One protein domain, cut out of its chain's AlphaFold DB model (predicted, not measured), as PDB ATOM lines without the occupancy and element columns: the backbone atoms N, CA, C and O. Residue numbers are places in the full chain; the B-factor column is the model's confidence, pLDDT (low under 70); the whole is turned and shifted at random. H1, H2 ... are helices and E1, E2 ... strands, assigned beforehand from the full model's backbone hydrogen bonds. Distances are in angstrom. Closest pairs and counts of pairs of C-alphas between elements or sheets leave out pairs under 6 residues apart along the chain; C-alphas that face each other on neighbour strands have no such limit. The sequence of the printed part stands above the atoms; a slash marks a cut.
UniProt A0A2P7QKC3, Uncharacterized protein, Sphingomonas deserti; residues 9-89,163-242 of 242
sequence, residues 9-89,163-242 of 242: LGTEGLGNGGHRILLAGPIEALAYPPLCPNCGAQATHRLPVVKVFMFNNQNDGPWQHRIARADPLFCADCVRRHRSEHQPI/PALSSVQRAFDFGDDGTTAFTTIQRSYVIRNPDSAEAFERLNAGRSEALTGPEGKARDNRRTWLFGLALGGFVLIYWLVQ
ATOM      1  N   LEU A   9     166.071 157.478 213.114       70.62
ATOM      2  CA  LEU A   9     166.858 156.904 212.029       70.62
ATOM      3  C   LEU A   9     166.878 157.886 210.849       70.62
ATOM      4  O   LEU A   9     165.860 158.132 210.201       70.62
ATOM      5  N   GLY A  10     168.051 158.462 210.577       72.19
ATOM      6  CA  GLY A  10     168.308 159.270 209.383       72.19
ATOM      7  C   GLY A  10     167.346 160.450 209.189       72.19
ATOM      8  O   GLY A  10     167.331 161.401 209.973       72.19
ATOM      9  N   THR A  11     166.584 160.417 208.091       70.06
ATOM     10  CA  THR A  11     165.634 161.467 207.675       70.06
ATOM     11  C   THR A  11     164.168 161.103 207.933       70.06
ATOM     12  O   THR A  11     163.292 161.946 207.731       70.06
ATOM     13  N   GLU A  12     163.889 159.882 208.403       69.12
ATOM     14  CA  GLU A  12     162.527 159.368 208.613       69.12
ATOM     15  C   GLU A  12     161.814 160.040 209.796       69.12
ATOM     16  O   GLU A  12     160.588 160.056 209.856       69.12
ATOM     17  N   GLY A  13     162.572 160.654 210.710       70.62
ATOM     18  CA  GLY A  13     162.034 161.398 211.853       70.62
ATOM     19  C   GLY A  13     161.652 162.855 211.564       70.62
ATOM     20  O   GLY A  13     161.152 163.542 212.453       70.62
ATOM     21  N   LEU A  14     161.858 163.343 210.335       80.81
ATOM     22  CA  LEU A  14     161.529 164.722 209.977       80.81
ATOM     23  C   LEU A  14     160.017 164.964 209.964       80.81
ATOM     24  O   LEU A  14     159.268 164.254 209.292       80.81
ATOM     25  N   GLY A  15     159.574 166.032 210.631       79.81
ATOM     26  CA  GLY A  15     158.165 166.435 210.626       79.81
ATOM     27  C   GLY A  15     157.568 166.576 209.211       79.81
ATOM     28  O   GLY A  15     158.171 167.158 208.311       79.81
ATOM     29  N   ASN A  16     156.342 166.080 209.013       79.69
ATOM     30  CA  ASN A  16     155.655 166.108 207.708       79.69
ATOM     31  C   ASN A  16     155.026 167.469 207.344       79.69
ATOM     32  O   ASN A  16     154.570 167.645 206.221       79.69
ATOM     33  N   GLY A  17     154.973 168.422 208.278       79.81
ATOM     34  CA  GLY A  17     154.182 169.654 208.151       79.81
ATOM     35  C   GLY A  17     154.982 170.942 207.931       79.81
ATOM     36  O   GLY A  17     154.579 171.973 208.463       79.81
ATOM     37  N   GLY A  18     156.122 170.904 207.237       90.88
ATOM     38  CA  GLY A  18     156.951 172.094 207.014       90.88
ATOM     39  C   GLY A  18     157.726 172.082 205.697       90.88
ATOM     40  O   GLY A  18     157.762 171.080 204.982       90.88
ATOM     41  N   HIS A  19     158.366 173.209 205.398       96.00
ATOM     42  CA  HIS A  19     159.189 173.412 204.210       96.00
ATOM     43  C   HIS A  19     160.519 172.683 204.362       96.00
ATOM     44  O   HIS A  19     161.259 172.931 205.317       96.00
ATOM     45  N   ARG A  20     160.802 171.770 203.427       95.44
ATOM     46  CA  ARG A  20     162.024 170.964 203.417       95.44
ATOM     47  C   ARG A  20     163.119 171.675 202.633       95.44
ATOM     48  O   ARG A  20     162.902 172.042 201.485       95.44
ATOM     49  N   ILE A  21     164.290 171.816 203.242       96.00
ATOM     50  CA  ILE A  21     165.461 172.469 202.648       96.00
ATOM     51  C   ILE A  21     166.653 171.529 202.803       96.00
ATOM     52  O   ILE A  21     166.859 170.961 203.876       96.00
ATOM     53  N   LEU A  22     167.447 171.348 201.750       94.81
ATOM     54  CA  LEU A  22     168.665 170.540 201.785       94.81
ATOM     55  C   LEU A  22     169.879 171.467 201.694       94.81
ATOM     56  O   LEU A  22     169.988 172.228 200.740       94.81
ATOM     57  N   LEU A  23     170.788 171.411 202.672       95.31
ATOM     58  CA  LEU A  23     171.984 172.264 202.692       95.31
ATOM     59  C   LEU A  23     173.261 171.453 202.914       95.31
ATOM     60  O   LEU A  23     173.264 170.460 203.650       95.31
ATOM     61  N   ALA A  24     174.356 171.920 202.307       93.81
ATOM     62  CA  ALA A  24     175.695 171.392 202.530       93.81
ATOM     63  C   ALA A  24     176.326 171.876 203.848       93.81
ATOM     64  O   ALA A  24     176.182 173.033 204.260       93.81
ATOM     65  N   GLY A  25     177.158 171.020 204.436       91.88
ATOM     66  CA  GLY A  25     178.097 171.341 205.506       91.88
ATOM     67  C   GLY A  25     177.566 171.153 206.937       91.88
ATOM     68  O   GLY A  25     176.450 170.681 207.150       91.88
ATOM     69  N   PRO A  26     178.396 171.497 207.942       93.06
ATOM     70  CA  PRO A  26     178.065 171.319 209.360       93.06
ATOM     71  C   PRO A  26     176.952 172.278 209.830       93.06
ATOM     72  O   PRO A  26     176.867 173.401 209.323       93.06
ATOM     73  N   ILE A  27     176.133 171.858 210.814       94.38
ATOM     74  CA  ILE A  27     175.016 172.667 211.366       94.38
ATOM     75  C   ILE A  27     175.537 173.961 211.993       94.38
ATOM     76  O   ILE A  27     174.908 175.013 211.893       94.38
ATOM     77  N   GLU A  28     176.696 173.886 212.635       93.50
ATOM     78  CA  GLU A  28     177.310 174.967 213.402       93.50
ATOM     79  C   GLU A  28     177.678 176.166 212.525       93.50
ATOM     80  O   GLU A  28     177.848 177.275 213.024       93.50
ATOM     81  N   ALA A  29     177.796 175.948 211.216       94.88
ATOM     82  CA  ALA A  29     178.183 176.970 210.258       94.88
ATOM     83  C   ALA A  29     176.986 177.540 209.468       94.88
ATOM     84  O   ALA A  29     177.189 178.326 208.538       94.88
ATOM     85  N   LEU A  30     175.753 177.139 209.800       96.38
ATOM     86  CA  LEU A  30     174.541 177.712 209.219       96.38
ATOM     87  C   LEU A  30     174.282 179.116 209.757       96.38
ATOM     88  O   LEU A  30     174.455 179.393 210.945       96.38
ATOM     89  N   ALA A  31     173.792 179.981 208.879       97.81
ATOM     90  CA  ALA A  31     173.263 181.275 209.262       97.81
ATOM     91  C   ALA A  31     171.746 181.165 209.483       97.81
ATOM     92  O   ALA A  31     171.051 180.470 208.743       97.81
ATOM     93  N   TYR A  32     171.223 181.854 210.498       98.12
ATOM     94  CA  TYR A  32     169.798 181.825 210.841       98.12
ATOM     95  C   TYR A  32     169.174 183.200 210.582       98.12
ATOM     96  O   TYR A  32     169.722 184.198 211.064       98.12
ATOM     97  N   PRO A  33     168.051 183.284 209.845       98.12
ATOM     98  CA  PRO A  33     167.381 184.551 209.608       98.12
ATOM     99  C   PRO A  33     166.794 185.084 210.921       98.12
ATOM    100  O   PRO A  33     166.472 184.302 211.821       98.12
ATOM    101  N   PRO A  34     166.584 186.404 211.044       98.38
ATOM    102  CA  PRO A  34     165.963 186.996 212.222       98.38
ATOM    103  C   PRO A  34     164.427 186.837 212.200       98.38
ATOM    104  O   PRO A  34     163.695 187.749 212.579       98.38
ATOM    105  N   LEU A  35     163.937 185.674 211.759       98.62
ATOM    106  CA  LEU A  35     162.526 185.297 211.675       98.62
ATOM    107  C   LEU A  35     162.296 184.006 212.458       98.62
ATOM    108  O   LEU A  35     163.120 183.095 212.435       98.62
ATOM    109  N   CYS A  36     161.177 183.939 213.172       98.69
ATOM    110  CA  CYS A  36     160.829 182.813 214.022       98.69
ATOM    111  C   CYS A  36     160.347 181.620 213.175       98.69
ATOM    112  O   CYS A  36     159.295 181.738 212.540       98.69
ATOM    113  N   PRO A  37     160.985 180.434 213.263       98.38
ATOM    114  CA  PRO A  37     160.572 179.234 212.528       98.38
ATOM    115  C   PRO A  37     159.131 178.793 212.797       98.38
ATOM    116  O   PRO A  37     158.534 178.091 211.987       98.38
ATOM    117  N   ASN A  38     158.570 179.172 213.952       98.12
ATOM    118  CA  ASN A  38     157.230 178.772 214.374       98.12
ATOM    119  C   ASN A  38     156.116 179.692 213.865       98.12
ATOM    120  O   ASN A  38     155.081 179.195 213.437       98.12
ATOM    121  N   CYS A  39     156.296 181.013 213.947       98.19
ATOM    122  CA  CYS A  39     155.226 181.980 213.671       98.19
ATOM    123  C   CYS A  39     155.590 183.074 212.661       98.19
ATOM    124  O   CYS A  39     154.739 183.904 212.369       98.19
ATOM    125  N   GLY A  40     156.833 183.123 212.170       98.25
ATOM    126  CA  GLY A  40     157.300 184.141 211.221       98.25
ATOM    127  C   GLY A  40     157.620 185.511 211.831       98.25
ATOM    128  O   GLY A  40     158.189 186.356 211.155       98.25
ATOM    129  N   ALA A  41     157.319 185.753 213.112       98.56
ATOM    130  CA  ALA A  41     157.629 187.028 213.769       98.56
ATOM    131  C   ALA A  41     159.143 187.280 213.899       98.56
ATOM    132  O   ALA A  41     159.934 186.333 213.928       98.56
ATOM    133  N   GLN A  42     159.537 188.547 214.081       98.56
ATOM    134  CA  GLN A  42     160.929 188.936 214.319       98.56
ATOM    135  C   GLN A  42     161.534 188.148 215.493       98.56
ATOM    136  O   GLN A  42     160.957 188.062 216.583       98.56
ATOM    137  N   ALA A  43     162.710 187.574 215.265       98.44
ATOM    138  CA  ALA A  43     163.372 186.676 216.196       98.44
ATOM    139  C   ALA A  43     164.775 187.164 216.558       98.44
ATOM    140  O   ALA A  43     165.591 187.487 215.698       98.44
ATOM    141  N   THR A  44     165.063 187.180 217.857       98.44
ATOM    142  CA  THR A  44     166.355 187.622 218.411       98.44
ATOM    143  C   THR A  44     166.906 186.659 219.461       98.44
ATOM    144  O   THR A  44     168.072 186.756 219.838       98.44
ATOM    145  N   HIS A  45     166.103 185.701 219.932       98.50
ATOM    146  CA  HIS A  45     166.494 184.785 220.995       98.50
ATOM    147  C   HIS A  45     166.921 183.441 220.421       98.50
ATOM    148  O   HIS A  45     166.130 182.768 219.769       98.50
ATOM    149  N   ARG A  46     168.148 183.006 220.713       98.25
ATOM    150  CA  ARG A  46     168.600 181.655 220.362       98.25
ATOM    151  C   ARG A  46     167.884 180.625 221.226       98.25
ATOM    152  O   ARG A  46     167.905 180.734 222.454       98.25
ATOM    153  N   LEU A  47     167.296 179.616 220.592       97.75
ATOM    154  CA  LEU A  47     166.706 178.472 221.278       97.75
ATOM    155  C   LEU A  47     167.331 177.182 220.730       97.75
ATOM    156  O   LEU A  47     167.058 176.833 219.581       97.75
ATOM    157  N   PRO A  48     168.157 176.465 221.516       97.44
ATOM    158  CA  PRO A  48     168.824 175.265 221.032       97.44
ATOM    159  C   PRO A  48     167.810 174.171 220.690       97.44
ATOM    160  O   PRO A  48     166.947 173.837 221.503       97.44
ATOM    161  N   VAL A  49     167.952 173.571 219.513       96.94
ATOM    162  CA  VAL A  49     167.267 172.343 219.101       96.94
ATOM    163  C   VAL A  49     168.310 171.234 219.080       96.94
ATOM    164  O   VAL A  49     169.251 171.276 218.289       96.94
ATOM    165  N   VAL A  50     168.174 170.266 219.988       96.38
ATOM    166  CA  VAL A  50     169.129 169.163 220.155       96.38
ATOM    167  C   VAL A  50     168.442 167.854 219.792       96.38
ATOM    168  O   VAL A  50     167.403 167.534 220.367       96.38
ATOM    169  N   LYS A  51     169.034 167.099 218.867       93.88
ATOM    170  CA  LYS A  51     168.536 165.795 218.421       93.88
ATOM    171  C   LYS A  51     169.586 164.715 218.614       93.88
ATOM    172  O   LYS A  51     170.788 164.988 218.641       93.88
ATOM    173  N   VAL A  52     169.097 163.491 218.769       94.06
ATOM    174  CA  VAL A  52     169.914 162.285 218.841       94.06
ATOM    175  C   VAL A  52     169.618 161.453 217.607       94.06
ATOM    176  O   VAL A  52     168.481 161.024 217.419       94.06
ATOM    177  N   PHE A  53     170.651 161.192 216.821       92.56
ATOM    178  CA  PHE A  53     170.579 160.285 215.686       92.56
ATOM    179  C   PHE A  53     171.245 158.963 216.031       92.56
ATOM    180  O   PHE A  53     172.295 158.942 216.684       92.56
ATOM    181  N   MET A  54     170.619 157.870 215.609       91.25
ATOM    182  CA  MET A  54     171.223 156.545 215.642       91.25
ATOM    183  C   MET A  54     171.817 156.221 214.284       91.25
ATOM    184  O   MET A  54     171.138 156.307 213.265       91.25
ATOM    185  N   PHE A  55     173.075 155.799 214.287       87.25
ATOM    186  CA  PHE A  55     173.774 155.395 213.078       87.25
ATOM    187  C   PHE A  55     174.578 154.122 213.334       87.25
ATOM    188  O   PHE A  55     175.027 153.858 214.455       87.25
ATOM    189  N   ASN A  56     174.762 153.331 212.280       86.25
ATOM    190  CA  ASN A  56     175.627 152.164 212.305       86.25
ATOM    191  C   ASN A  56     176.664 152.276 211.183       86.25
ATOM    192  O   ASN A  56     176.317 152.253 210.007       86.25
ATOM    193  N   ASN A  57     177.936 152.435 211.553       78.31
ATOM    194  CA  ASN A  57     179.029 152.600 210.589       78.31
ATOM    195  C   ASN A  57     179.496 151.268 209.973       78.31
ATOM    196  O   ASN A  57     180.323 151.286 209.065       78.31
ATOM    197  N   GLN A  58     179.043 150.123 210.494       77.56
ATOM    198  CA  GLN A  58     179.458 148.786 210.059       77.56
ATOM    199  C   GLN A  58     178.240 147.865 210.063       77.56
ATOM    200  O   GLN A  58     177.449 147.940 210.994       77.56
ATOM    201  N   ASN A  59     178.094 146.977 209.074       74.88
ATOM    202  CA  ASN A  59     176.890 146.141 208.942       74.88
ATOM    203  C   ASN A  59     176.536 145.341 210.217       74.88
ATOM    204  O   ASN A  59     175.354 145.147 210.474       74.88
ATOM    205  N   ASP A  60     177.525 145.006 211.060       80.00
ATOM    206  CA  ASP A  60     177.336 144.253 212.314       80.00
ATOM    207  C   ASP A  60     177.816 145.001 213.579       80.00
ATOM    208  O   ASP A  60     177.960 144.418 214.656       80.00
ATOM    209  N   GLY A  61     178.104 146.302 213.473       80.81
ATOM    210  CA  GLY A  61     178.580 147.102 214.604       80.81
ATOM    211  C   GLY A  61     177.477 147.419 215.625       80.81
ATOM    212  O   GLY A  61     176.294 147.444 215.278       80.81
ATOM    213  N   PRO A  62     177.826 147.717 216.894       86.56
ATOM    214  CA  PRO A  62     176.854 148.249 217.839       86.56
ATOM    215  C   PRO A  62     176.370 149.627 217.374       86.56
ATOM    216  O   PRO A  62     177.170 150.460 216.940       86.56
ATOM    217  N   TRP A  63     175.073 149.892 217.544       87.69
ATOM    218  CA  TRP A  63     174.489 151.199 217.255       87.69
ATOM    219  C   TRP A  63     175.217 152.320 217.998       87.69
ATOM    220  O   TRP A  63     175.389 152.291 219.222       87.69
ATOM    221  N   GLN A  64     175.610 153.340 217.244       89.19
ATOM    222  CA  GLN A  64     176.216 154.551 217.769       89.19
ATOM    223  C   GLN A  64     175.190 155.677 217.786       89.19
ATOM    224  O   GLN A  64     174.205 155.666 217.050       89.19
ATOM    225  N   HIS A  65     175.419 156.647 218.667       91.44
ATOM    226  CA  HIS A  65     174.529 157.784 218.845       91.44
ATOM    227  C   HIS A  65     175.300 159.068 218.580       91.44
ATOM    228  O   HIS A  65     176.385 159.267 219.134       91.44
ATOM    229  N   ARG A  66     174.728 159.954 217.768       91.06
ATOM    230  CA  ARG A  66     175.252 161.294 217.511       91.06
ATOM    231  C   ARG A  66     174.310 162.312 218.121       91.06
ATOM    232  O   ARG A  66     173.114 162.275 217.861       91.06
ATOM    233  N   ILE A  67     174.847 163.218 218.929       93.56
ATOM    234  CA  ILE A  67     174.091 164.367 219.426       93.56
ATOM    235  C   ILE A  67     174.422 165.537 218.513       93.56
ATOM    236  O   ILE A  67     175.581 165.933 218.416       93.56
ATOM    237  N   ALA A  68     173.406 166.081 217.862       94.31
ATOM    238  CA  ALA A  68     173.528 167.239 216.993       94.31
ATOM    239  C   ALA A  68     172.712 168.399 217.563       94.31
ATOM    240  O   ALA A  68     171.662 168.197 218.180       94.31
ATOM    241  N   ARG A  69     173.209 169.623 217.375       96.56
ATOM    242  CA  ARG A  69     172.628 170.835 217.951       96.56
ATOM    243  C   ARG A  69     172.563 171.943 216.911       96.56
ATOM    244  O   ARG A  69     173.587 172.306 216.350       96.56
ATOM    245  N   ALA A  70     171.377 172.514 216.739       97.31
ATOM    246  CA  ALA A  70     171.148 173.767 216.028       97.31
ATOM    247  C   ALA A  70     170.745 174.863 217.024       97.31
ATOM    248  O   ALA A  70     170.121 174.566 218.041       97.31
ATOM    249  N   ASP A  71     171.063 176.125 216.736       98.00
ATOM    250  CA  ASP A  71     170.699 177.273 217.585       98.00
ATOM    251  C   ASP A  71     169.894 178.336 216.798       98.00
ATOM    252  O   ASP A  71     170.330 179.489 216.699       98.00
ATOM    253  N   PRO A  72     168.729 177.979 216.223       98.00
ATOM    254  CA  PRO A  72     167.872 178.923 215.506       98.00
ATOM    255  C   PRO A  72     167.353 180.056 216.402       98.00
ATOM    256  O   PRO A  72     167.268 179.941 217.632       98.00
ATOM    257  N   LEU A  73     166.973 181.164 215.765       98.56
ATOM    258  CA  LEU A  73     166.378 182.320 216.429       98.56
ATOM    259  C   LEU A  73     164.858 182.152 216.537       98.56
ATOM    260  O   LEU A  73     164.189 181.839 215.564       98.56
ATOM    261  N   PHE A  74     164.296 182.414 217.714       98.69
ATOM    262  CA  PHE A  74     162.856 182.460 217.971       98.69
ATOM    263  C   PHE A  74     162.437 183.828 218.530       98.69
ATOM    264  O   PHE A  74     163.243 184.573 219.101       98.69
ATOM    265  N   CYS A  75     161.155 184.166 218.376       98.75
ATOM    266  CA  CYS A  75     160.571 185.350 219.004       98.75
ATOM    267  C   CYS A  75     160.345 185.135 220.513       98.75
ATOM    268  O   CYS A  75     160.261 183.998 220.993       98.75
ATOM    269  N   ALA A  76     160.213 186.230 221.268       98.62
ATOM    270  CA  ALA A  76     160.052 186.189 222.724       98.62
ATOM    271  C   ALA A  76     158.844 185.341 223.169       98.62
ATOM    272  O   ALA A  76     158.953 184.551 224.109       98.62
ATOM    273  N   ASP A  77     157.717 185.439 222.462       98.62
ATOM    274  CA  ASP A  77     156.488 184.709 222.794       98.62
ATOM    275  C   ASP A  77     156.658 183.194 222.645       98.62
ATOM    276  O   ASP A  77     156.272 182.426 223.530       98.62
ATOM    277  N   CYS A  78     157.311 182.755 221.564       98.56
ATOM    278  CA  CYS A  78     157.620 181.345 221.344       98.56
ATOM    279  C   CYS A  78     158.603 180.814 222.392       98.56
ATOM    280  O   CYS A  78     158.432 179.697 222.874       98.56
ATOM    281  N   VAL A  79     159.590 181.613 222.810       98.50
ATOM    282  CA  VAL A  79     160.501 181.229 223.899       98.50
ATOM    283  C   VAL A  79     159.757 181.099 225.232       98.50
ATOM    284  O   VAL A  79     160.014 180.151 225.974       98.50
ATOM    285  N   ARG A  80     158.805 181.992 225.546       98.38
ATOM    286  CA  ARG A  80     157.961 181.848 226.748       98.38
ATOM    287  C   ARG A  80     157.144 180.558 226.705       98.38
ATOM    288  O   ARG A  80     157.156 179.811 227.679       98.38
ATOM    289  N   ARG A  81     156.513 180.260 225.566       98.31
ATOM    290  CA  ARG A  81     155.761 179.013 225.367       98.31
ATOM    291  C   ARG A  81     156.650 177.770 225.475       98.31
ATOM    292  O   ARG A  81     156.269 176.793 226.112       98.31
ATOM    293  N   HIS A  82     157.859 177.817 224.919       97.44
ATOM    294  CA  HIS A  82     158.836 176.748 225.096       97.44
ATOM    295  C   HIS A  82     159.121 176.505 226.579       97.44
ATOM    296  O   HIS A  82     159.060 175.365 227.018       97.44
ATOM    297  N   ARG A  83     159.370 177.556 227.370       97.06
ATOM    298  CA  ARG A  83     159.648 177.415 228.810       97.06
ATOM    299  C   ARG A  83     158.493 176.777 229.584       97.06
ATOM    300  O   ARG A  83     158.767 176.047 230.526       97.06
ATOM    301  N   SER A  84     157.238 177.017 229.192       97.12
ATOM    302  CA  SER A  84     156.078 176.355 229.812       97.12
ATOM    303  C   SER A  84     155.897 174.896 229.381       97.12
ATOM    304  O   SER A  84     155.326 174.112 230.128       97.12
ATOM    305  N   GLU A  85     156.360 174.524 228.184       96.00
ATOM    306  CA  GLU A  85     156.278 173.150 227.661       96.00
ATOM    307  C   GLU A  85     157.514 172.307 228.016       96.00
ATOM    308  O   GLU A  85     157.467 171.077 227.977       96.00
ATOM    309  N   HIS A  86     158.641 172.954 228.316       93.06
ATOM    310  CA  HIS A  86     159.916 172.292 228.533       93.06
ATOM    311  C   HIS A  86     159.944 171.579 229.882       93.06
ATOM    312  O   HIS A  86     159.835 172.200 230.937       93.06
ATOM    313  N   GLN A  87     160.164 170.267 229.841       89.94
ATOM    314  CA  GLN A  87     160.374 169.445 231.026       89.94
ATOM    315  C   GLN A  87     161.873 169.143 231.155       89.94
ATOM    316  O   GLN A  87     162.390 168.290 230.426       89.94
ATOM    317  N   PRO A  88     162.609 169.861 232.022       89.56
ATOM    318  CA  PRO A  88     164.030 169.610 232.195       89.56
ATOM    319  C   PRO A  88     164.245 168.250 232.858       89.56
ATOM    320  O   PRO A  88     163.554 167.887 233.807       89.56
ATOM    321  N   ILE A  89     165.263 167.522 232.397       90.75
ATOM    322  CA  ILE A  89     165.666 166.267 233.037       90.75
ATOM    323  C   ILE A  89     166.243 166.577 234.415       90.75
ATOM    324  O   ILE A  89     167.218 167.329 234.540       90.75
ATOM    325  N   PRO A 163     166.325 166.157 226.631       92.50
ATOM    326  CA  PRO A 163     164.900 166.312 226.910       92.50
ATOM    327  C   PRO A 163     164.092 166.304 225.614       92.50
ATOM    328  O   PRO A 163     164.562 166.813 224.599       92.50
ATOM    329  N   ALA A 164     162.860 165.794 225.665       91.75
ATOM    330  CA  ALA A 164     161.950 165.801 224.524       91.75
ATOM    331  C   ALA A 164     161.737 167.214 223.948       91.75
ATOM    332  O   ALA A 164     161.609 168.197 224.683       91.75
ATOM    333  N   LEU A 165     161.666 167.307 222.616       93.75
ATOM    334  CA  LEU A 165     161.433 168.574 221.928       93.75
ATOM    335  C   LEU A 165     160.010 169.085 222.187       93.75
ATOM    336  O   LEU A 165     159.020 168.390 221.915       93.75
ATOM    337  N   SER A 166     159.928 170.335 222.648       96.00
ATOM    338  CA  SER A 166     158.676 171.101 222.774       96.00
ATOM    339  C   SER A 166     157.997 171.329 221.414       96.00
ATOM    340  O   SER A 166     158.638 171.233 220.365       96.00
ATOM    341  N   SER A 167     156.713 171.698 221.408       95.88
ATOM    342  CA  SER A 167     155.976 171.972 220.162       95.88
ATOM    343  C   SER A 167     156.558 173.153 219.371       95.88
ATOM    344  O   SER A 167     156.462 173.182 218.139       95.88
ATOM    345  N   VAL A 168     157.191 174.092 220.087       97.38
ATOM    346  CA  VAL A 168     157.910 175.249 219.543       97.38
ATOM    347  C   VAL A 168     159.212 174.821 218.877       97.38
ATOM    348  O   VAL A 168     159.451 175.196 217.735       97.38
ATOM    349  N   GLN A 169     160.039 174.010 219.547       96.88
ATOM    350  CA  GLN A 169     161.301 173.541 218.959       96.88
ATOM    351  C   GLN A 169     161.057 172.704 217.704       96.88
ATOM    352  O   GLN A 169     161.767 172.890 216.731       96.88
ATOM    353  N   ARG A 170     160.000 171.879 217.671       95.75
ATOM    354  CA  ARG A 170     159.599 171.108 216.475       95.75
ATOM    355  C   ARG A 170     159.202 171.967 215.266       95.75
ATOM    356  O   ARG A 170     158.868 171.417 214.222       95.75
ATOM    357  N   ALA A 171     159.150 173.294 215.392       97.19
ATOM    358  CA  ALA A 171     158.982 174.178 214.243       97.19
ATOM    359  C   ALA A 171     160.266 174.345 213.416       97.19
ATOM    360  O   ALA A 171     160.181 174.767 212.265       97.19
ATOM    361  N   PHE A 172     161.426 174.031 213.997       97.56
ATOM    362  CA  PHE A 172     162.703 173.913 213.307       97.56
ATOM    363  C   PHE A 172     163.250 172.516 213.576       97.56
ATOM    364  O   PHE A 172     163.631 172.193 214.699       97.56
ATOM    365  N   ASP A 173     163.283 171.686 212.549       96.06
ATOM    366  CA  ASP A 173     163.717 170.303 212.644       96.06
ATOM    367  C   ASP A 173     164.826 170.022 211.626       96.06
ATOM    368  O   ASP A 173     164.976 170.735 210.632       96.06
ATOM    369  N   PHE A 174     165.644 169.012 211.890       95.62
ATOM    370  CA  PHE A 174     166.731 168.622 211.002       95.62
ATOM    371  C   PHE A 174     167.014 167.123 211.089       95.62
ATOM    372  O   PHE A 174     166.796 166.489 212.124       95.62
ATOM    373  N   GLY A 175     167.461 166.553 209.975       93.06
ATOM    374  CA  GLY A 175     167.827 165.146 209.857       93.06
ATOM    375  C   GLY A 175     169.289 164.899 210.214       93.06
ATOM    376  O   GLY A 175     170.063 165.836 210.455       93.06
ATOM    377  N   ASP A 176     169.674 163.626 210.223       90.50
ATOM    378  CA  ASP A 176     171.079 163.255 210.374       90.50
ATOM    379  C   ASP A 176     171.917 163.711 209.162       90.50
ATOM    380  O   ASP A 176     171.375 164.115 208.126       90.50
ATOM    381  N   ASP A 177     173.248 163.684 209.277       83.56
ATOM    382  CA  ASP A 177     174.095 163.786 208.087       83.56
ATOM    383  C   ASP A 177     173.957 162.514 207.250       83.56
ATOM    384  O   ASP A 177     174.471 161.459 207.601       83.56
ATOM    385  N   GLY A 178     173.282 162.617 206.105       68.44
ATOM    386  CA  GLY A 178     173.074 161.491 205.188       68.44
ATOM    387  C   GLY A 178     174.336 161.064 204.429       68.44
ATOM    388  O   GLY A 178     174.230 160.542 203.323       68.44
ATOM    389  N   THR A 179     175.530 161.344 204.952       69.69
ATOM    390  CA  THR A 179     176.772 161.265 204.182       69.69
ATOM    391  C   THR A 179     177.631 160.062 204.463       69.69
ATOM    392  O   THR A 179     177.897 159.702 205.603       69.69
ATOM    393  N   THR A 180     178.164 159.509 203.376       69.19
ATOM    394  CA  THR A 180     179.274 158.559 203.398       69.19
ATOM    395  C   THR A 180     180.603 159.308 203.533       69.19
ATOM    396  O   THR A 180     180.677 160.509 203.256       69.19
ATOM    397  N   ALA A 181     181.673 158.597 203.906       70.94
ATOM    398  CA  ALA A 181     183.007 159.153 204.178       70.94
ATOM    399  C   ALA A 181     183.602 160.039 203.058       70.94
ATOM    400  O   ALA A 181     184.527 160.809 203.312       70.94
ATOM    401  N   PHE A 182     183.075 159.952 201.834       70.81
ATOM    402  CA  PHE A 182     183.588 160.661 200.660       70.81
ATOM    403  C   PHE A 182     182.657 161.753 200.125       70.81
ATOM    404  O   PHE A 182     183.056 162.501 199.234       70.81
ATOM    405  N   THR A 183     181.448 161.876 200.672       77.88
ATOM    406  CA  THR A 183     180.451 162.848 200.203       77.88
ATOM    407  C   THR A 183     180.470 164.122 201.035       77.88
ATOM    408  O   THR A 183     180.805 164.125 202.222       77.88
ATOM    409  N   THR A 184     180.137 165.242 200.404       83.56
ATOM    410  CA  THR A 184     179.927 166.509 201.111       83.56
ATOM    411  C   THR A 184     178.759 166.371 202.083       83.56
ATOM    412  O   THR A 184     177.683 166.012 201.629       83.56
ATOM    413  N   ILE A 185     178.957 166.681 203.379       87.75
ATOM    414  CA  ILE A 185     177.915 166.645 204.434       87.75
ATOM    415  C   ILE A 185     176.625 167.268 203.896       87.75
ATOM    416  O   ILE A 185     176.624 168.450 203.566       87.75
ATOM    417  N   GLN A 186     175.551 166.488 203.813       90.75
ATOM    418  CA  GLN A 186     174.226 166.930 203.396       90.75
ATOM    419  C   GLN A 186     173.279 166.728 204.561       90.75
ATOM    420  O   GLN A 186     173.277 165.668 205.194       90.75
ATOM    421  N   ARG A 187     172.466 167.742 204.838       93.00
ATOM    422  CA  ARG A 187     171.464 167.661 205.889       93.00
ATOM    423  C   ARG A 187     170.161 168.270 205.416       93.00
ATOM    424  O   ARG A 187     170.144 169.340 204.807       93.00
ATOM    425  N   SER A 188     169.078 167.561 205.697       94.56
ATOM    426  CA  SER A 188     167.723 168.040 205.469       94.56
ATOM    427  C   SER A 188     167.243 168.819 206.688       94.56
ATOM    428  O   SER A 188     167.422 168.377 207.820       94.56
ATOM    429  N   TYR A 189     166.613 169.957 206.445       96.12
ATOM    430  CA  TYR A 189     166.004 170.831 207.438       96.12
ATOM    431  C   TYR A 189     164.516 170.947 207.135       96.12
ATOM    432  O   TYR A 189     164.122 170.925 205.969       96.12
ATOM    433  N   VAL A 190     163.696 171.074 208.173       97.00
ATOM    434  CA  VAL A 190     162.258 171.313 208.057       97.00
ATOM    435  C   VAL A 190     161.892 172.522 208.898       97.00
ATOM    436  O   VAL A 190     162.110 172.537 210.109       97.00
ATOM    437  N   ILE A 191     161.324 173.538 208.254       97.81
ATOM    438  CA  ILE A 191     160.905 174.782 208.903       97.81
ATOM    439  C   ILE A 191     159.395 174.943 208.730       97.81
ATOM    440  O   ILE A 191     158.876 174.855 207.618       97.81
ATOM    441  N   ARG A 192     158.669 175.151 209.834       97.38
ATOM    442  CA  ARG A 192     157.198 175.223 209.833       97.38
ATOM    443  C   ARG A 192     156.671 176.457 209.100       97.38
ATOM    444  O   ARG A 192     155.733 176.332 208.325       97.38
ATOM    445  N   ASN A 193     157.226 177.637 209.371       98.06
ATOM    446  CA  ASN A 193     156.772 178.881 208.753       98.06
ATOM    447  C   ASN A 193     157.443 179.110 207.372       98.06
ATOM    448  O   ASN A 193     158.675 179.087 207.314       98.06
ATOM    449  N   PRO A 194     156.671 179.365 206.295       97.88
ATOM    450  CA  PRO A 194     157.192 179.553 204.933       97.88
ATOM    451  C   PRO A 194     158.189 180.705 204.810       97.88
ATOM    452  O   PRO A 194     159.277 180.507 204.279       97.88
ATOM    453  N   ASP A 195     157.863 181.881 205.347       98.25
ATOM    454  CA  ASP A 195     158.700 183.081 205.202       98.25
ATOM    455  C   ASP A 195     160.058 182.894 205.891       98.25
ATOM    456  O   ASP A 195     161.114 183.246 205.363       98.25
ATOM    457  N   SER A 196     160.045 182.270 207.074       98.38
ATOM    458  CA  SER A 196     161.265 181.881 207.776       98.38
ATOM    459  C   SER A 196     162.068 180.837 206.998       98.38
ATOM    460  O   SER A 196     163.297 180.856 207.085       98.38
ATOM    461  N   ALA A 197     161.407 179.917 206.292       98.25
ATOM    462  CA  ALA A 197     162.061 178.888 205.493       98.25
ATOM    463  C   ALA A 197     162.749 179.494 204.265       98.25
ATOM    464  O   ALA A 197     163.934 179.253 204.049       98.25
ATOM    465  N   GLU A 198     162.045 180.351 203.528       98.38
ATOM    466  CA  GLU A 198     162.585 181.063 202.369       98.38
ATOM    467  C   GLU A 198     163.763 181.963 202.768       98.38
ATOM    468  O   GLU A 198     164.816 181.952 202.129       98.38
ATOM    469  N   ALA A 199     163.634 182.708 203.871       98.38
ATOM    470  CA  ALA A 199     164.724 183.533 204.383       98.38
ATOM    471  C   ALA A 199     165.937 182.691 204.809       98.38
ATOM    472  O   ALA A 199     167.079 183.106 204.601       98.38
ATOM    473  N   PHE A 200     165.707 181.511 205.394       98.44
ATOM    474  CA  PHE A 200     166.771 180.584 205.775       98.44
ATOM    475  C   PHE A 200     167.485 180.007 204.552       98.44
ATOM    476  O   PHE A 200     168.716 179.985 204.530       98.44
ATOM    477  N   GLU A 201     166.745 179.596 203.523       97.81
ATOM    478  CA  GLU A 201     167.316 179.122 202.264       97.81
ATOM    479  C   GLU A 201     168.133 180.219 201.579       97.81
ATOM    480  O   GLU A 201     169.300 180.001 201.260       97.81
ATOM    481  N   ARG A 202     167.579 181.430 201.452       98.12
ATOM    482  CA  ARG A 202     168.259 182.579 200.836       98.12
ATOM    483  C   ARG A 202     169.560 182.934 201.552       98.12
ATOM    484  O   ARG A 202     170.578 183.167 200.906       98.12
ATOM    485  N   LEU A 203     169.546 182.949 202.886       98.19
ATOM    486  CA  LEU A 203     170.729 183.255 203.695       98.19
ATOM    487  C   LEU A 203     171.817 182.173 203.578       98.19
ATOM    488  O   LEU A 203     172.994 182.456 203.789       98.19
ATOM    489  N   ASN A 204     171.433 180.945 203.223       97.81
ATOM    490  CA  ASN A 204     172.331 179.807 203.046       97.81
ATOM    491  C   ASN A 204     172.419 179.348 201.576       97.81
ATOM    492  O   ASN A 204     172.822 178.211 201.329       97.81
ATOM    493  N   ALA A 205     172.095 180.210 200.604       96.69
ATOM    494  CA  ALA A 205     171.981 179.837 199.191       96.69
ATOM    495  C   ALA A 205     173.258 179.176 198.649       96.69
ATOM    496  O   ALA A 205     173.188 178.101 198.059       96.69
ATOM    497  N   GLY A 206     174.437 179.713 198.988       95.44
ATOM    498  CA  GLY A 206     175.721 179.125 198.583       95.44
ATOM    499  C   GLY A 206     175.938 177.683 199.075       95.44
ATOM    500  O   GLY A 206     176.681 176.922 198.463       95.44
ATOM    501  N   ARG A 207     175.266 177.257 200.155       94.25
ATOM    502  CA  ARG A 207     175.292 175.858 200.626       94.25
ATOM    503  C   ARG A 207     174.333 174.959 199.857       94.25
ATOM    504  O   ARG A 207     174.619 173.772 199.743       94.25
ATOM    505  N   SER A 208     173.211 175.493 199.379       93.19
ATOM    506  CA  SER A 208     172.289 174.772 198.491       93.19
ATOM    507  C   SER A 208     172.922 174.595 197.106       93.19
ATOM    508  O   SER A 208     172.988 173.486 196.575       93.19
ATOM    509  N   GLU A 209     173.531 175.659 196.577       92.00
ATOM    510  CA  GLU A 209     174.292 175.642 195.324       92.00
ATOM    511  C   GLU A 209     175.483 174.679 195.381       92.00
ATOM    512  O   GLU A 209     175.743 173.965 194.417       92.00
ATOM    513  N   ALA A 210     176.174 174.576 196.522       89.94
ATOM    514  CA  ALA A 210     177.265 173.616 196.695       89.94
ATOM    515  C   ALA A 210     176.828 172.145 196.548       89.94
ATOM    516  O   ALA A 210     177.672 171.293 196.268       89.94
ATOM    517  N   LEU A 211     175.540 171.828 196.732       87.56
ATOM    518  CA  LEU A 211     175.006 170.476 196.535       87.56
ATOM    519  C   LEU A 211     174.636 170.193 195.079       87.56
ATOM    520  O   LEU A 211     174.820 169.076 194.596       87.56
ATOM    521  N   THR A 212     174.077 171.184 194.385       87.19
ATOM    522  CA  THR A 212     173.504 171.012 193.041       87.19
ATOM    523  C   THR A 212     174.464 171.421 191.925       87.19
ATOM    524  O   THR A 212     174.368 170.911 190.805       87.19
ATOM    525  N   GLY A 213     175.410 172.306 192.230       86.62
ATOM    526  CA  GLY A 213     176.320 172.922 191.281       86.62
ATOM    527  C   GLY A 213     177.381 171.970 190.713       86.62
ATOM    528  O   GLY A 213     177.748 170.962 191.334       86.62
ATOM    529  N   PRO A 214     177.933 172.298 189.529       87.38
ATOM    530  CA  PRO A 214     178.989 171.508 188.897       87.38
ATOM    531  C   PRO A 214     180.258 171.444 189.756       87.38
ATOM    532  O   PRO A 214     180.937 170.420 189.762       87.38
ATOM    533  N   GLU A 215     180.549 172.492 190.532       83.44
ATOM    534  CA  GLU A 215     181.702 172.532 191.438       83.44
ATOM    535  C   GLU A 215     181.595 171.511 192.576       83.44
ATOM    536  O   GLU A 215     182.582 170.847 192.896       83.44
ATOM    537  N   GLY A 216     180.399 171.334 193.149       80.50
ATOM    538  CA  GLY A 216     180.141 170.321 194.175       80.50
ATOM    539  C   GLY A 216     180.404 168.914 193.645       80.50
ATOM    540  O   GLY A 216     181.183 168.155 194.224       80.50
ATOM    541  N   LYS A 217     179.858 168.612 192.459       82.69
ATOM    542  CA  LYS A 217     180.093 167.338 191.763       82.69
ATOM    543  C   LYS A 217     181.568 167.129 191.415       82.69
ATOM    544  O   LYS A 217     182.093 166.035 191.609       82.69
ATOM    545  N   ALA A 218     182.254 168.163 190.928       84.88
ATOM    546  CA  ALA A 218     183.675 168.092 190.599       84.88
ATOM    547  C   ALA A 218     184.542 167.852 191.845       84.88
ATOM    548  O   ALA A 218     185.494 167.072 191.792       84.88
ATOM    549  N   ARG A 219     184.201 168.476 192.979       83.31
ATOM    550  CA  ARG A 219     184.893 168.290 194.260       83.31
ATOM    551  C   ARG A 219     184.738 166.868 194.791       83.31
ATOM    552  O   ARG A 219     185.741 166.274 195.195       83.31
ATOM    553  N   ASP A 220     183.522 166.332 194.771       83.00
ATOM    554  CA  ASP A 220     183.254 164.960 195.208       83.00
ATOM    555  C   ASP A 220     183.958 163.955 194.278       83.00
ATOM    556  O   ASP A 220     184.680 163.079 194.751       83.00
ATOM    557  N   ASN A 221     183.891 164.158 192.956       86.19
ATOM    558  CA  ASN A 221     184.610 163.325 191.988       86.19
ATOM    559  C   ASN A 221     186.134 163.372 192.212       86.19
ATOM    560  O   ASN A 221     186.793 162.335 192.257       86.19
ATOM    561  N   ARG A 222     186.713 164.562 192.431       87.62
ATOM    562  CA  ARG A 222     188.151 164.723 192.708       87.62
ATOM    563  C   ARG A 222     188.585 163.966 193.964       87.62
ATOM    564  O   ARG A 222     189.664 163.382 193.963       87.62
ATOM    565  N   ARG A 223     187.773 163.960 195.027       85.56
ATOM    566  CA  ARG A 223     188.059 163.190 196.252       85.56
ATOM    567  C   ARG A 223     188.053 161.690 195.988       85.56
ATOM    568  O   ARG A 223     188.984 161.012 196.417       85.56
ATOM    569  N   THR A 224     187.067 161.201 195.242       87.69
ATOM    570  CA  THR A 224     186.988 159.793 194.835       87.69
ATOM    571  C   THR A 224     188.207 159.382 194.011       87.69
ATOM    572  O   THR A 224     188.824 158.362 194.307       87.69
ATOM    573  N   TRP A 225     188.624 160.203 193.041       91.19
ATOM    574  CA  TRP A 225     189.824 159.939 192.241       91.19
ATOM    575  C   TRP A 225     191.107 159.959 193.066       91.19
ATOM    576  O   TRP A 225     191.922 159.055 192.928       91.19
ATOM    577  N   LEU A 226     191.291 160.949 193.945       91.44
ATOM    578  CA  LEU A 226     192.467 161.010 194.819       91.44
ATOM    579  C   LEU A 226     192.559 159.785 195.730       91.44
ATOM    580  O   LEU A 226     193.641 159.227 195.893       91.44
ATOM    581  N   PHE A 227     191.432 159.345 196.286       88.75
ATOM    582  CA  PHE A 227     191.388 158.137 197.102       88.75
ATOM    583  C   PHE A 227     191.688 156.881 196.276       88.75
ATOM    584  O   PHE A 227     192.510 156.065 196.686       88.75
ATOM    585  N   GLY A 228     191.085 156.750 195.089       90.75
ATOM    586  CA  GLY A 228     191.341 155.637 194.174       90.75
ATOM    587  C   GLY A 228     192.805 155.556 193.732       90.75
ATOM    588  O   GLY A 228     193.392 154.477 193.754       90.75
ATOM    589  N   LEU A 229     193.425 156.696 193.408       95.31
ATOM    590  CA  LEU A 229     194.846 156.776 193.060       95.31
ATOM    591  C   LEU A 229     195.750 156.431 194.248       95.31
ATOM    592  O   LEU A 229     196.719 155.697 194.074       95.31
ATOM    593  N   ALA A 230     195.429 156.915 195.452       92.88
ATOM    594  CA  ALA A 230     196.183 156.581 196.657       92.88
ATOM    595  C   ALA A 230     196.112 155.078 196.969       92.88
ATOM    596  O   ALA A 230     197.143 154.456 197.216       92.88
ATOM    597  N   LEU A 231     194.917 154.481 196.900       93.38
ATOM    598  CA  LEU A 231     194.727 153.048 197.122       93.38
ATOM    599  C   LEU A 231     195.456 152.212 196.058       93.38
ATOM    600  O   LEU A 231     196.171 151.276 196.405       93.38
ATOM    601  N   GLY A 232     195.337 152.582 194.778       93.44
ATOM    602  CA  GLY A 232     196.054 151.923 193.682       93.44
ATOM    603  C   GLY A 232     197.576 152.008 193.834       93.44
ATOM    604  O   GLY A 232     198.268 151.011 193.646       93.44
ATOM    605  N   GLY A 233     198.095 153.165 194.257       95.38
ATOM    606  CA  GLY A 233     199.514 153.351 194.563       95.38
ATOM    607  C   GLY A 233     199.994 152.472 195.719       95.38
ATOM    608  O   GLY A 233     201.044 151.843 195.608       95.38
ATOM    609  N   PHE A 234     199.209 152.360 196.795       94.94
ATOM    610  CA  PHE A 234     199.516 151.462 197.914       94.94
ATOM    611  C   PHE A 234     199.580 149.991 197.484       94.94
ATOM    612  O   PHE A 234     200.504 149.284 197.880       94.94
ATOM    613  N   VAL A 235     198.638 149.536 196.651       93.69
ATOM    614  CA  VAL A 235     198.629 148.163 196.119       93.69
ATOM    615  C   VAL A 235     199.840 147.910 195.219       93.69
ATOM    616  O   VAL A 235     200.483 146.870 195.347       93.69
ATOM    617  N   LEU A 236     200.190 148.861 194.349       94.69
ATOM    618  CA  LEU A 236     201.353 148.743 193.469       94.69
ATOM    619  C   LEU A 236     202.665 148.669 194.268       94.69
ATOM    620  O   LEU A 236     203.500 147.816 193.986       94.69
ATOM    621  N   ILE A 237     202.830 149.520 195.287       95.19
ATOM    622  CA  ILE A 237     204.000 149.487 196.180       95.19
ATOM    623  C   ILE A 237     204.073 148.146 196.913       95.19
ATOM    624  O   ILE A 237     205.140 147.546 196.966       95.19
ATOM    625  N   TYR A 238     202.951 147.658 197.449       92.38
ATOM    626  CA  TYR A 238     202.899 146.358 198.113       92.38
ATOM    627  C   TYR A 238     203.330 145.221 197.176       92.38
ATOM    628  O   TYR A 238     204.122 144.375 197.579       92.38
ATOM    629  N   TRP A 239     202.864 145.230 195.923       91.31
ATOM    630  CA  TRP A 239     203.217 144.213 194.928       91.31
ATOM    631  C   TRP A 239     204.691 144.270 194.508       91.31
ATOM    632  O   TRP A 239     205.287 143.232 194.270       91.31
ATOM    633  N   LEU A 240     205.292 145.461 194.448       94.19
ATOM    634  CA  LEU A 240     206.710 145.633 194.103       94.19
ATOM    635  C   LEU A 240     207.681 145.225 195.224       94.19
ATOM    636  O   LEU A 240     208.872 145.078 194.965       94.19
ATOM    637  N   VAL A 241     207.203 145.110 196.466       92.81
ATOM    638  CA  VAL A 241     208.020 144.750 197.638       92.81
ATOM    639  C   VAL A 241     207.988 143.240 197.927       92.81
ATOM    640  O   VAL A 241     208.837 142.757 198.677       92.81
ATOM    641  N   GLN A 242     207.040 142.498 197.344       80.19
ATOM    642  CA  GLN A 242     206.980 141.030 197.407       80.19
ATOM    643  C   GLN A 242     207.800 140.380 196.294       80.19
ATOM    644  O   GLN A 242     208.411 139.329 196.590       80.19
TER     645      GLN A 242
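Overview. This is residues 9 to 89 and 163 to 242 of the 242 residues of an uncharacterized protein of Sphingomonas deserti (UniProt A0A2P7QKC3). A body of two small sheets has one long helix, H4, as an arm, its residues 228 to 241 sticking out free, and H1 at the opposite end. H2 lies over one face of the antiparallel sheet E1 - E5 - E4, and the antiparallel hairpin E2 and E3 lies past E4. The printed part has 161 residues, mixed in class, with four named helices and five named strands, E1 E2 E3 H1 E4 E5 H2 H3 H4. It is loose, radius of gyration of the C-alphas 19.7 A, and elongated, spanning 71 by 37 by 24 A.

Arrangement. Start at E1, residues 19 to 24, antiparallel to E5, residues 186 to 191; N 19 and O 191 are 2.8 A apart. E5 forms a hairpin with E4, residues 172 to 174; see N 173 and O 190, 2.8 A. E2, residues 49 to 55, and E3, residues 64 to 70, are a hairpin with N 49 and O 70 at 2.8 A; E3 and E4 are near each other, with 5 pairs of C-alphas within 10 A. H1, residues 76 to 85, touches no helix. H2, residues 194 to 203, is on the three-strand sheet at a height of 9.1 A, making two layers, a helix on one face of a sheet; its closest C-alpha pair with E1 is Ala 197 and His 19, 6.3 A. H3, residues 205 to 212, only grazes this sheet. H4, residues 214 to 241, only just touches H3, only at the corner, with 3 pairs of C-alphas within 8 A; the closest are Gly 216 and Ala 210, 5.0 A. Every O i to N i+4 pair is within hydrogen-bond range in H1, H2 and H4; in H3, 3 of 4 are.

Along the chain. Find C-alpha 19, where E1 begins, at (159.189, 173.412, 204.210). H4 runs 40.4 A to C-alpha 241 at (208.020, 144.750, 197.638); E3 is 19.9 A long and E2 19.1 A.

Size, cuts and confidence. The C-alphas farthest apart, of Asp 77 and Gln 242, are 71.4 A apart. Residues 90 to 162 are not printed; C-alphas 89 and 163 are 6.2 A apart across the cut. The links E1 to E2 and E4 to E5 are long. Confidence is under 70 at residue 12 and residues 178 to 180.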